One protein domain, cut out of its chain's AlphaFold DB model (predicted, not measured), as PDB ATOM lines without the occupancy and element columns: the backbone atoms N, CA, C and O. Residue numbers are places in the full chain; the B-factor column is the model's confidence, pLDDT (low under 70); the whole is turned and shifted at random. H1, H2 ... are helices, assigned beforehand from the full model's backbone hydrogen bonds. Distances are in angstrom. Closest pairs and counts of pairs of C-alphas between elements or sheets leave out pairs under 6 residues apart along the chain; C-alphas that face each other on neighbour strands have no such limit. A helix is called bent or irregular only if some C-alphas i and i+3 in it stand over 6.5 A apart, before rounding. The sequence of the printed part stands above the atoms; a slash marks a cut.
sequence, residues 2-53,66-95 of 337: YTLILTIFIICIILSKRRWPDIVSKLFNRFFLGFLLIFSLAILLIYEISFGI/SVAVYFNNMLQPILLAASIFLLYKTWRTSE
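AT A GLANCE: This is residues 2 to 53 and 66 to 95 of the 337 residues of an uncharacterized protein of Pseudoalteromonas amylolytica (UniProt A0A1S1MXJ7). Three helices run lengthwise in a loose rod, seen end-on as an open triangle: short H1 beside one half of long H2, which runs back, and bent H3 along the third corner. No two helices touch. The printed part has 82 residues, all helix by class, in order H1, H2, H3; it is loose, radius of gyration of the C-alphas 15.3 A, spanning 46 by 22 by 19 A.

HOW THE PARTS SIT: H1, residues 2 to 17, and H2, residues 22 to 51, are close but not clearly touching, closest C-alphas Ser 16 and Phe 28, 7.9 A, at a shallow tilt of 16 degrees, opposite ways. H3, residues 66 to 95, was assigned as one helix by its hydrogen bonds but is bent, C-alphas 74 and 77 being 6.6 A apart; its arms H3a, 66 to 74, and H3b, 77 to 95, stand at a shallow tilt of 34 degrees, only just short of steep. H1 and H3b are close but not clearly touching, closest C-alphas Ile 13 and Phe 85, 7.9 A, the same way at 8 degrees. H2 and H3b are apart. Every O i to N i+4 pair is within hydrogen-bond range in H1, H2, H3a and H3b.

IN THESE COORDINATES: H1 begins at C-alpha 2 (104.195, 133.109, 167.850) and is 22.7 A long; H2 is 43.5 A, H3a 12.3 A and H3b 27.0 A, ending at C-alpha 95 (135.927, 124.973, 157.670).

THE WHOLE: The farthest C-alphas, Ile 53 and Glu 95, are 49.1 A apart. Residues 54 to 65 are not printed, and C-alphas 53 and 66 are 15.2 A apart across the cut. The link H1 to H2 is tight. Residues 2 to 6, 16 to 17, 19 to 20 and 51 to 53 have pLDDT under 70.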
ATOM      1  N   TYR A   2     103.006 132.936 168.705       52.09
ATOM      2  CA  TYR A   2     104.195 133.109 167.850       52.09
ATOM      3  C   TYR A   2     105.528 133.167 168.611       52.09
ATOM      4  O   TYR A   2     106.501 132.558 168.184       52.09
ATOM      5  N   THR A   3     105.565 133.808 169.782       63.44
ATOM      6  CA  THR A   3     106.755 133.842 170.650       63.44
ATOM      7  C   THR A   3     107.159 132.460 171.159       63.44
ATOM      8  O   THR A   3     108.344 132.189 171.285       63.44
ATOM      9  N   LEU A   4     106.190 131.573 171.399       66.38
ATOM     10  CA  LEU A   4     106.409 130.213 171.900       66.38
ATOM     11  C   LEU A   4     106.914 129.289 170.777       66.38
ATOM     12  O   LEU A   4     107.820 128.488 170.979       66.38
ATOM     13  N   ILE A   5     106.391 129.461 169.560       67.44
ATOM     14  CA  ILE A   5     106.892 128.769 168.362       67.44
ATOM     15  C   ILE A   5     108.324 129.224 168.050       67.44
ATOM     16  O   ILE A   5     109.193 128.396 167.786       67.44
ATOM     17  N   LEU A   6     108.592 130.530 168.139       66.75
ATOM     18  CA  LEU A   6     109.910 131.100 167.879       66.75
ATOM     19  C   LEU A   6     110.942 130.660 168.931       66.75
ATOM     20  O   LEU A   6     112.068 130.331 168.568       66.75
ATOM     21  N   THR A   7     110.571 130.572 170.213       72.25
ATOM     22  CA  THR A   7     111.475 130.054 171.256       72.25
ATOM     23  C   THR A   7     111.754 128.565 171.091       72.25
ATOM     24  O   THR A   7     112.915 128.174 171.190       72.25
ATOM     25  N   ILE A   8     110.752 127.736 170.766       74.38
ATOM     26  CA  ILE A   8     110.966 126.311 170.447       74.38
ATOM     27  C   ILE A   8     111.905 126.173 169.244       74.38
ATOM     28  O   ILE A   8     112.847 125.384 169.280       74.38
ATOM     29  N   PHE A   9     111.701 126.978 168.202       72.12
ATOM     30  CA  PHE A   9     112.536 126.954 167.007       72.12
ATOM     31  C   PHE A   9     113.989 127.370 167.300       72.12
ATOM     32  O   PHE A   9     114.925 126.694 166.872       72.12
ATOM     33  N   ILE A  10     114.198 128.418 168.104       74.56
ATOM     34  CA  ILE A  10     115.533 128.842 168.555       74.56
ATOM     35  C   ILE A  10     116.196 127.757 169.414       74.56
ATOM     36  O   ILE A  10     117.377 127.467 169.221       74.56
ATOM     37  N   ILE A  11     115.457 127.112 170.322       78.06
ATOM     38  CA  ILE A  11     115.967 125.994 171.130       78.06
ATOM     39  C   ILE A  11     116.385 124.830 170.222       78.06
ATOM     40  O   ILE A  11     117.473 124.290 170.403       78.06
ATOM     41  N   CYS A  12     115.594 124.489 169.201       70.06
ATOM     42  CA  CYS A  12     115.954 123.474 168.207       70.06
ATOM     43  C   CYS A  12     117.238 123.837 167.444       70.06
ATOM     44  O   CYS A  12     118.097 122.974 167.258       70.06
ATOM     45  N   ILE A  13     117.422 125.108 167.064       71.00
ATOM     46  CA  ILE A  13     118.667 125.583 166.439       71.00
ATOM     47  C   ILE A  13     119.850 125.439 167.406       71.00
ATOM     48  O   ILE A  13     120.890 124.898 167.023       71.00
ATOM     49  N   ILE A  14     119.708 125.862 168.665       76.50
ATOM     50  CA  ILE A  14     120.773 125.754 169.676       76.50
ATOM     51  C   ILE A  14     121.135 124.284 169.928       76.50
ATOM     52  O   ILE A  14     122.317 123.936 169.977       76.50
ATOM     53  N   LEU A  15     120.139 123.401 170.023       71.31
ATOM     54  CA  LEU A  15     120.347 121.964 170.199       71.31
ATOM     55  C   LEU A  15     121.003 121.317 168.973       71.31
ATOM     56  O   LEU A  15     121.828 120.420 169.151       71.31
ATOM     57  N   SER A  16     120.720 121.806 167.759       65.38
ATOM     58  CA  SER A  16     121.375 121.348 166.522       65.38
ATOM     59  C   SER A  16     122.863 121.725 166.446       65.38
ATOM     60  O   SER A  16     123.652 121.031 165.805       65.38
ATOM     61  N   LYS A  17     123.267 122.807 167.129       64.94
ATOM     62  CA  LYS A  17     124.659 123.281 167.185       64.94
ATOM     63  C   LYS A  17     125.542 122.398 168.072       64.94
ATOM     64  O   LYS A  17     126.761 122.362 167.890       64.94
ATOM     65  N   ARG A  18     124.955 121.683 169.038       75.25
ATOM     66  CA  ARG A  18     125.701 120.790 169.932       75.25
ATOM     67  C   ARG A  18     126.241 119.608 169.117       75.25
ATOM     68  O   ARG A  18     125.529 119.011 168.317       75.25
ATOM     69  N   ARG A  19     127.537 119.309 169.261       66.75
ATOM     70  CA  ARG A  19     128.228 118.256 168.500       66.75
ATOM     71  C   ARG A  19     127.781 116.892 169.027       66.75
ATOM     72  O   ARG A  19     128.352 116.376 169.980       66.75
ATOM     73  N   TRP A  20     126.698 116.378 168.458       69.75
ATOM     74  CA  TRP A  20     126.132 115.091 168.831       69.75
ATOM     75  C   TRP A  20     126.820 113.930 168.088       69.75
ATOM     76  O   TRP A  20     127.298 114.138 166.971       69.75
ATOM     77  N   PRO A  21     126.846 112.717 168.670       75.56
ATOM     78  CA  PRO A  21     127.292 111.501 167.985       75.56
ATOM     79  C   PRO A  21     126.488 111.242 166.699       75.56
ATOM     80  O   PRO A  21     125.313 111.613 166.624       75.56
ATOM     81  N   ASP A  22     127.062 110.535 165.723       72.88
ATOM     82  CA  ASP A  22     126.435 110.272 164.409       72.88
ATOM     83  C   ASP A  22     125.059 109.588 164.476       72.88
ATOM     84  O   ASP A  22     124.213 109.743 163.595       72.88
ATOM     85  N   ILE A  23     124.794 108.840 165.545       75.31
ATOM     86  CA  ILE A  23     123.493 108.205 165.790       75.31
ATOM     87  C   ILE A  23     122.430 109.262 166.120       75.31
ATOM     88  O   ILE A  23     121.293 109.200 165.649       75.31
ATOM     89  N   VAL A  24     122.813 110.271 166.897       73.88
ATOM     90  CA  VAL A  24     121.917 111.335 167.345       73.88
ATOM     91  C   VAL A  24     121.669 112.348 166.227       73.88
ATOM     92  O   VAL A  24     120.556 112.851 166.121       73.88
ATOM     93  N   SER A  25     122.636 112.595 165.334       72.06
ATOM     94  CA  SER A  25     122.416 113.453 164.156       72.06
ATOM     95  C   SER A  25     121.395 112.847 163.179       72.06
ATOM     96  O   SER A  25     120.521 113.552 162.669       72.06
ATOM     97  N   LYS A  26     121.425 111.519 162.983       75.12
ATOM     98  CA  LYS A  26     120.426 110.787 162.184       75.12
ATOM     99  C   LYS A  26     119.033 110.835 162.813       75.12
ATOM    100  O   LYS A  26     118.055 111.055 162.099       75.12
ATOM    101  N   LEU A  27     118.936 110.655 164.132       77.19
ATOM    102  CA  LEU A  27     117.670 110.783 164.860       77.19
ATOM    103  C   LEU A  27     117.133 112.216 164.794       77.19
ATOM    104  O   LEU A  27     115.968 112.408 164.459       77.19
ATOM    105  N   PHE A  28     117.986 113.217 165.019       77.75
ATOM    106  CA  PHE A  28     117.617 114.629 164.937       77.75
ATOM    107  C   PHE A  28     117.071 115.000 163.555       77.75
ATOM    108  O   PHE A  28     116.038 115.654 163.474       77.75
ATOM    109  N   ASN A  29     117.683 114.515 162.469       74.44
ATOM    110  CA  ASN A  29     117.159 114.737 161.118       74.44
ATOM    111  C   ASN A  29     115.754 114.145 160.922       74.44
ATOM    112  O   ASN A  29     114.907 114.789 160.305       74.44
ATOM    113  N   ARG A  30     115.475 112.950 161.464       79.81
ATOM    114  CA  ARG A  30     114.131 112.341 161.398       79.81
ATOM    115  C   ARG A  30     113.107 113.146 162.196       79.81
ATOM    116  O   ARG A  30     112.012 113.393 161.698       79.81
ATOM    117  N   PHE A  31     113.476 113.598 163.396       80.00
ATOM    118  CA  PHE A  31     112.624 114.466 164.213       80.00
ATOM    119  C   PHE A  31     112.369 115.818 163.546       80.00
ATOM    120  O   PHE A  31     111.234 116.282 163.536       80.00
ATOM    121  N   PHE A  32     113.391 116.425 162.944       77.00
ATOM    122  CA  PHE A  32     113.270 117.694 162.233       77.00
ATOM    123  C   PHE A  32     112.341 117.579 161.018       77.00
ATOM    124  O   PHE A  32     111.490 118.441 160.812       77.00
ATOM    125  N   LEU A  33     112.446 116.488 160.252       75.94
ATOM    126  CA  LEU A  33     111.553 116.226 159.121       75.94
ATOM    127  C   LEU A  33     110.101 116.023 159.584       75.94
ATOM    128  O   LEU A  33     109.184 116.603 159.008       75.94
ATOM    129  N   GLY A  34     109.895 115.249 160.657       80.38
ATOM    130  CA  GLY A  34     108.576 115.060 161.265       80.38
ATOM    131  C   GLY A  34     107.979 116.367 161.793       80.38
ATOM    132  O   GLY A  34     106.804 116.642 161.569       80.38
ATOM    133  N   PHE A  35     108.799 117.213 162.421       80.88
ATOM    134  CA  PHE A  35     108.397 118.544 162.872       80.88
ATOM    135  C   PHE A  35     107.961 119.436 161.703       80.88
ATOM    136  O   PHE A  35     106.913 120.067 161.791       80.88
ATOM    137  N   LEU A  36     108.708 119.448 160.593       77.12
ATOM    138  CA  LEU A  36     108.339 120.179 159.375       77.12
ATOM    139  C   LEU A  36     106.983 119.730 158.814       77.12
ATOM    140  O   LEU A  36     106.179 120.565 158.406       77.12
ATOM    141  N   LEU A  37     106.712 118.423 158.836       82.62
ATOM    142  CA  LEU A  37     105.461 117.838 158.348       82.62
ATOM    143  C   LEU A  37     104.270 118.231 159.240       82.62
ATOM    144  O   LEU A  37     103.243 118.684 158.740       82.62
ATOM    145  N   ILE A  38     104.434 118.151 160.564       82.94
ATOM    146  CA  ILE A  38     103.422 118.597 161.537       82.94
ATOM    147  C   ILE A  38     103.180 120.105 161.416       82.94
ATOM    148  O   ILE A  38     102.038 120.556 161.466       82.94
ATOM    149  N   PHE A  39     104.239 120.891 161.229       81.19
ATOM    150  CA  PHE A  39     104.146 122.337 161.071       81.19
ATOM    151  C   PHE A  39     103.411 122.726 159.779       81.19
ATOM    152  O   PHE A  39     102.553 123.605 159.801       81.19
ATOM    153  N   SER A  40     103.677 122.023 158.673       78.06
ATOM    154  CA  SER A  40     102.921 122.166 157.422       78.06
ATOM    155  C   SER A  40     101.436 121.842 157.610       78.06
ATOM    156  O   SER A  40     100.590 122.584 157.114       78.06
ATOM    157  N   LEU A  41     101.113 120.784 158.357       82.31
ATOM    158  CA  LEU A  41      99.729 120.416 158.654       82.31
ATOM    159  C   LEU A  41      99.033 121.474 159.530       82.31
ATOM    160  O   LEU A  41      97.886 121.830 159.282       82.31
ATOM    161  N   ALA A  42      99.738 122.021 160.523       82.06
ATOM    162  CA  ALA A  42      99.220 123.078 161.389       82.06
ATOM    163  C   ALA A  42      98.912 124.365 160.608       82.06
ATOM    164  O   ALA A  42      97.902 125.009 160.870       82.06
ATOM    165  N   ILE A  43      99.748 124.717 159.629       79.88
ATOM    166  CA  ILE A  43      99.499 125.847 158.728       79.88
ATOM    167  C   ILE A  43      98.215 125.633 157.914       79.88
ATOM    168  O   ILE A  43      97.407 126.555 157.814       79.88
ATOM    169  N   LEU A  44      98.005 124.429 157.369       79.62
ATOM    170  CA  LEU A  44      96.787 124.092 156.620       79.62
ATOM    171  C   LEU A  44      95.530 124.197 157.493       79.62
ATOM    172  O   LEU A  44      94.531 124.762 157.060       79.62
ATOM    173  N   LEU A  45      95.597 123.729 158.743       80.25
ATOM    174  CA  LEU A  45      94.484 123.839 159.690       80.25
ATOM    175  C   LEU A  45      94.197 125.291 160.089       80.25
ATOM    176  O   LEU A  45      93.040 125.691 160.172       80.25
ATOM    177  N   ILE A  46      95.235 126.104 160.318       79.50
ATOM    178  CA  ILE A  46      95.068 127.539 160.597       79.50
ATOM    179  C   ILE A  46      94.419 128.241 159.402       79.50
ATOM    180  O   ILE A  46      93.554 129.094 159.603       79.50
ATOM    181  N   TYR A  47      94.802 127.871 158.179       74.69
ATOM    182  CA  TYR A  47      94.192 128.395 156.961       74.69
ATOM    183  C   TYR A  47      92.700 128.047 156.875       74.69
ATOM    184  O   TYR A  47      91.880 128.945 156.699       74.69
ATOM    185  N   GLU A  48      92.348 126.777 157.084       78.38
ATOM    186  CA  GLU A  48      90.957 126.310 157.064       78.38
ATOM    187  C   GLU A  48      90.093 127.022 158.116       78.38
ATOM    188  O   GLU A  48      88.989 127.462 157.805       78.38
ATOM    189  N   ILE A  49      90.611 127.219 159.333       76.62
ATOM    190  CA  ILE A  49      89.899 127.929 160.407       76.62
ATOM    191  C   ILE A  49      89.766 129.431 160.119       76.62
ATOM    192  O   ILE A  49      88.733 130.019 160.430       76.62
ATOM    193  N   SER A  50      90.807 130.073 159.582       71.25
ATOM    194  CA  SER A  50      90.837 131.540 159.451       71.25
ATOM    195  C   SER A  50      90.095 132.049 158.222       71.25
ATOM    196  O   SER A  50      89.549 133.148 158.264       71.25
ATOM    197  N   PHE A  51      90.089 131.274 157.136       67.88
ATOM    198  CA  PHE A  51      89.545 131.712 155.851       67.88
ATOM    199  C   PHE A  51      88.367 130.860 155.370       67.88
ATOM    200  O   PHE A  51      87.591 131.338 154.548       67.88
ATOM    201  N   GLY A  52      88.184 129.650 155.915       66.94
ATOM    202  CA  GLY A  52      87.155 128.712 155.471       66.94
ATOM    203  C   GLY A  52      87.446 128.139 154.080       66.94
ATOM    204  O   GLY A  52      87.970 128.811 153.197       66.94
ATOM    205  N   ILE A  53      87.100 126.871 153.851       62.84
ATOM    206  CA  ILE A  53      87.123 126.281 152.504       62.84
ATOM    207  C   ILE A  53      85.739 126.497 151.894       62.84
ATOM    208  O   ILE A  53      84.900 125.597 151.884       62.84
ATOM    209  N   SER A  66      94.718 139.414 151.080       76.75
ATOM    210  CA  SER A  66      94.911 139.342 152.533       76.75
ATOM    211  C   SER A  66      95.495 137.998 152.995       76.75
ATOM    212  O   SER A  66      96.395 137.983 153.841       76.75
ATOM    213  N   VAL A  67      95.080 136.879 152.387       77.06
ATOM    214  CA  VAL A  67      95.698 135.555 152.588       77.06
ATOM    215  C   VAL A  67      97.175 135.578 152.192       77.06
ATOM    216  O   VAL A  67      98.032 135.157 152.973       77.06
ATOM    217  N   ALA A  68      97.502 136.091 151.003       78.69
ATOM    218  CA  ALA A  68      98.875 136.141 150.510       78.69
ATOM    219  C   ALA A  68      99.778 136.993 151.416       78.69
ATOM    220  O   ALA A  68     100.886 136.571 151.755       78.69
ATOM    221  N   VAL A  69      99.293 138.151 151.873       83.56
ATOM    222  CA  VAL A  69     100.009 139.018 152.820       83.56
ATOM    223  C   VAL A  69     100.225 138.311 154.161       83.56
ATOM    224  O   VAL A  69     101.331 138.358 154.707       83.56
ATOM    225  N   TYR A  70      99.215 137.606 154.681       79.56
ATOM    226  CA  TYR A  70      99.332 136.839 155.924       79.56
ATOM    227  C   TYR A  70     100.396 135.735 155.822       79.56
ATOM    228  O   TYR A  70     101.297 135.659 156.662       79.56
ATOM    229  N   PHE A  71     100.347 134.922 154.763       78.19
ATOM    230  CA  PHE A  71     101.331 133.865 154.531       78.19
ATOM    231  C   PHE A  71     102.737 134.409 154.325       78.19
ATOM    232  O   PHE A  71     103.685 133.847 154.870       78.19
ATOM    233  N   ASN A  72     102.890 135.501 153.576       82.88
ATOM    234  CA  ASN A  72     104.199 136.094 153.331       82.88
ATOM    235  C   ASN A  72     104.817 136.590 154.648       82.88
ATOM    236  O   ASN A  72     105.940 136.217 154.979       82.88
ATOM    237  N   ASN A  73     104.042 137.295 155.477       81.94
ATOM    238  CA  ASN A  73     104.488 137.749 156.796       81.94
ATOM    239  C   ASN A  73     104.815 136.588 157.754       81.94
ATOM    240  O   ASN A  73     105.725 136.704 158.576       81.94
ATOM    241  N   MET A  74     104.104 135.460 157.652       78.44
ATOM    242  CA  MET A  74     104.364 134.273 158.473       78.44
ATOM    243  C   MET A  74     105.585 133.472 157.989       78.44
ATOM    244  O   MET A  74     106.375 132.994 158.807       78.44
ATOM    245  N   LEU A  75     105.758 133.315 156.675       78.50
ATOM    246  CA  LEU A  75     106.823 132.509 156.073       78.50
ATOM    247  C   LEU A  75     108.164 133.239 156.033       78.50
ATOM    248  O   LEU A  75     109.201 132.596 156.182       78.50
ATOM    249  N   GLN A  76     108.173 134.561 155.870       82.12
ATOM    250  CA  GLN A  76     109.397 135.354 155.761       82.12
ATOM    251  C   GLN A  76     110.388 135.148 156.928       82.12
ATOM    252  O   GLN A  76     111.556 134.862 156.647       82.12
ATOM    253  N   PRO A  77     109.995 135.190 158.222       77.25
ATOM    254  CA  PRO A  77     110.928 134.912 159.319       77.25
ATOM    255  C   PRO A  77     111.428 133.458 159.328       77.25
ATOM    256  O   PRO A  77     112.568 133.201 159.715       77.25
ATOM    257  N   ILE A  78     110.613 132.505 158.865       74.88
ATOM    258  CA  ILE A  78     110.972 131.080 158.798       74.88
ATOM    259  C   ILE A  78     111.991 130.840 157.681       74.88
ATOM    260  O   ILE A  78     113.016 130.197 157.910       74.88
ATOM    261  N   LEU A  79     111.747 131.395 156.491       76.88
ATOM    262  CA  LEU A  79     112.661 131.328 155.351       76.88
ATOM    263  C   LEU A  79     113.992 132.015 155.663       76.88
ATOM    264  O   LEU A  79     115.053 131.492 155.314       76.88
ATOM    265  N   LEU A  80     113.957 133.145 156.373       79.25
ATOM    266  CA  LEU A  80     115.161 133.836 156.823       79.25
ATOM    267  C   LEU A  80     115.973 132.964 157.787       79.25
ATOM    268  O   LEU A  80     117.183 132.812 157.619       79.25
ATOM    269  N   ALA A  81     115.320 132.319 158.753       72.94
ATOM    270  CA  ALA A  81     116.018 131.452 159.690       72.94
ATOM    271  C   ALA A  81     116.542 130.158 159.037       72.94
ATOM    272  O   ALA A  81     117.653 129.724 159.347       72.94
ATOM    273  N   ALA A  82     115.803 129.584 158.083       74.88
ATOM    274  CA  ALA A  82     116.273 128.470 157.262       74.88
ATOM    275  C   ALA A  82     117.503 128.861 156.428       74.88
ATOM    276  O   ALA A  82     118.467 128.100 156.361       74.88
ATOM    277  N   SER A  83     117.512 130.071 155.862       85.25
ATOM    278  CA  SER A  83     118.652 130.605 155.108       85.25
ATOM    279  C   SER A  83     119.892 130.757 155.991       85.25
ATOM    280  O   SER A  83     120.967 130.296 155.616       85.25
ATOM    281  N   ILE A  84     119.746 131.318 157.199       80.50
ATOM    282  CA  ILE A  84     120.842 131.423 158.179       80.50
ATOM    283  C   ILE A  84     121.365 130.033 158.564       80.50
ATOM    284  O   ILE A  84     122.576 129.825 158.641       80.50
ATOM    285  N   PHE A  85     120.471 129.067 158.785       78.00
ATOM    286  CA  PHE A  85     120.851 127.699 159.129       78.00
ATOM    287  C   PHE A  85     121.614 127.000 157.996       78.00
ATOM    288  O   PHE A  85     122.639 126.362 158.244       78.00
ATOM    289  N   LEU A  86     121.153 127.144 156.750       77.12
ATOM    290  CA  LEU A  86     121.849 126.614 155.577       77.12
ATOM    291  C   LEU A  86     123.230 127.249 155.427       77.12
ATOM    292  O   LEU A  86     124.211 126.525 155.270       77.12
ATOM    293  N   LEU A  87     123.326 128.574 155.565       84.00
ATOM    294  CA  LEU A  87     124.596 129.293 155.510       84.00
ATOM    295  C   LEU A  87     125.567 128.802 156.595       84.00
ATOM    296  O   LEU A  87     126.736 128.543 156.318       84.00
ATOM    297  N   TYR A  88     125.069 128.603 157.819       81.56
ATOM    298  CA  TYR A  88     125.847 128.052 158.927       81.56
ATOM    299  C   TYR A  88     126.360 126.635 158.631       81.56
ATOM    300  O   TYR A  88     127.517 126.318 158.919       81.56
ATOM    301  N   LYS A  89     125.523 125.778 158.037       77.12
ATOM    302  CA  LYS A  89     125.919 124.417 157.666       77.12
ATOM    303  C   LYS A  89     127.008 124.435 156.593       77.12
ATOM    304  O   LYS A  89     128.017 123.756 156.763       77.12
ATOM    305  N   THR A  90     126.839 125.249 155.552       82.75
ATOM    306  CA  THR A  90     127.836 125.422 154.486       82.75
ATOM    307  C   THR A  90     129.160 125.945 155.039       82.75
ATOM    308  O   THR A  90     130.214 125.413 154.703       82.75
ATOM    309  N   TRP A  91     129.117 126.921 155.953       85.56
ATOM    310  CA  TRP A  91     130.311 127.431 156.633       85.56
ATOM    311  C   TRP A  91     131.058 126.330 157.394       85.56
ATOM    312  O   TRP A  91     132.270 126.183 157.256       85.56
ATOM    313  N   ARG A  92     130.336 125.516 158.173       79.94
ATOM    314  CA  ARG A  92     130.937 124.432 158.959       79.94
ATOM    315  C   ARG A  92     131.584 123.362 158.076       79.94
ATOM    316  O   ARG A  92     132.654 122.859 158.423       79.94
ATOM    317  N   THR A  93     130.941 123.009 156.965       79.25
ATOM    318  CA  THR A  93     131.514 122.078 155.985       79.25
ATOM    319  C   THR A  93     132.794 122.660 155.389       79.25
ATOM    320  O   THR A  93     133.831 122.008 155.452       79.25
ATOM    321  N   SER A  94     132.765 123.922 154.948       84.81
ATOM    322  CA  SER A  94     133.937 124.599 154.382       84.81
ATOM    323  C   SER A  94     135.113 124.686 155.365       84.81
ATOM    324  O   SER A  94     136.255 124.449 154.979       84.81
ATOM    325  N   GLU A  95     134.865 124.952 156.651       87.06
ATOM    326  CA  GLU A  95     135.927 124.973 157.670       87.06
ATOM    327  C   GLU A  95     136.586 123.594 157.853       87.06
ATOM    328  O   GLU A  95     137.790 123.504 158.098       87.06
TER     329      GLU A  95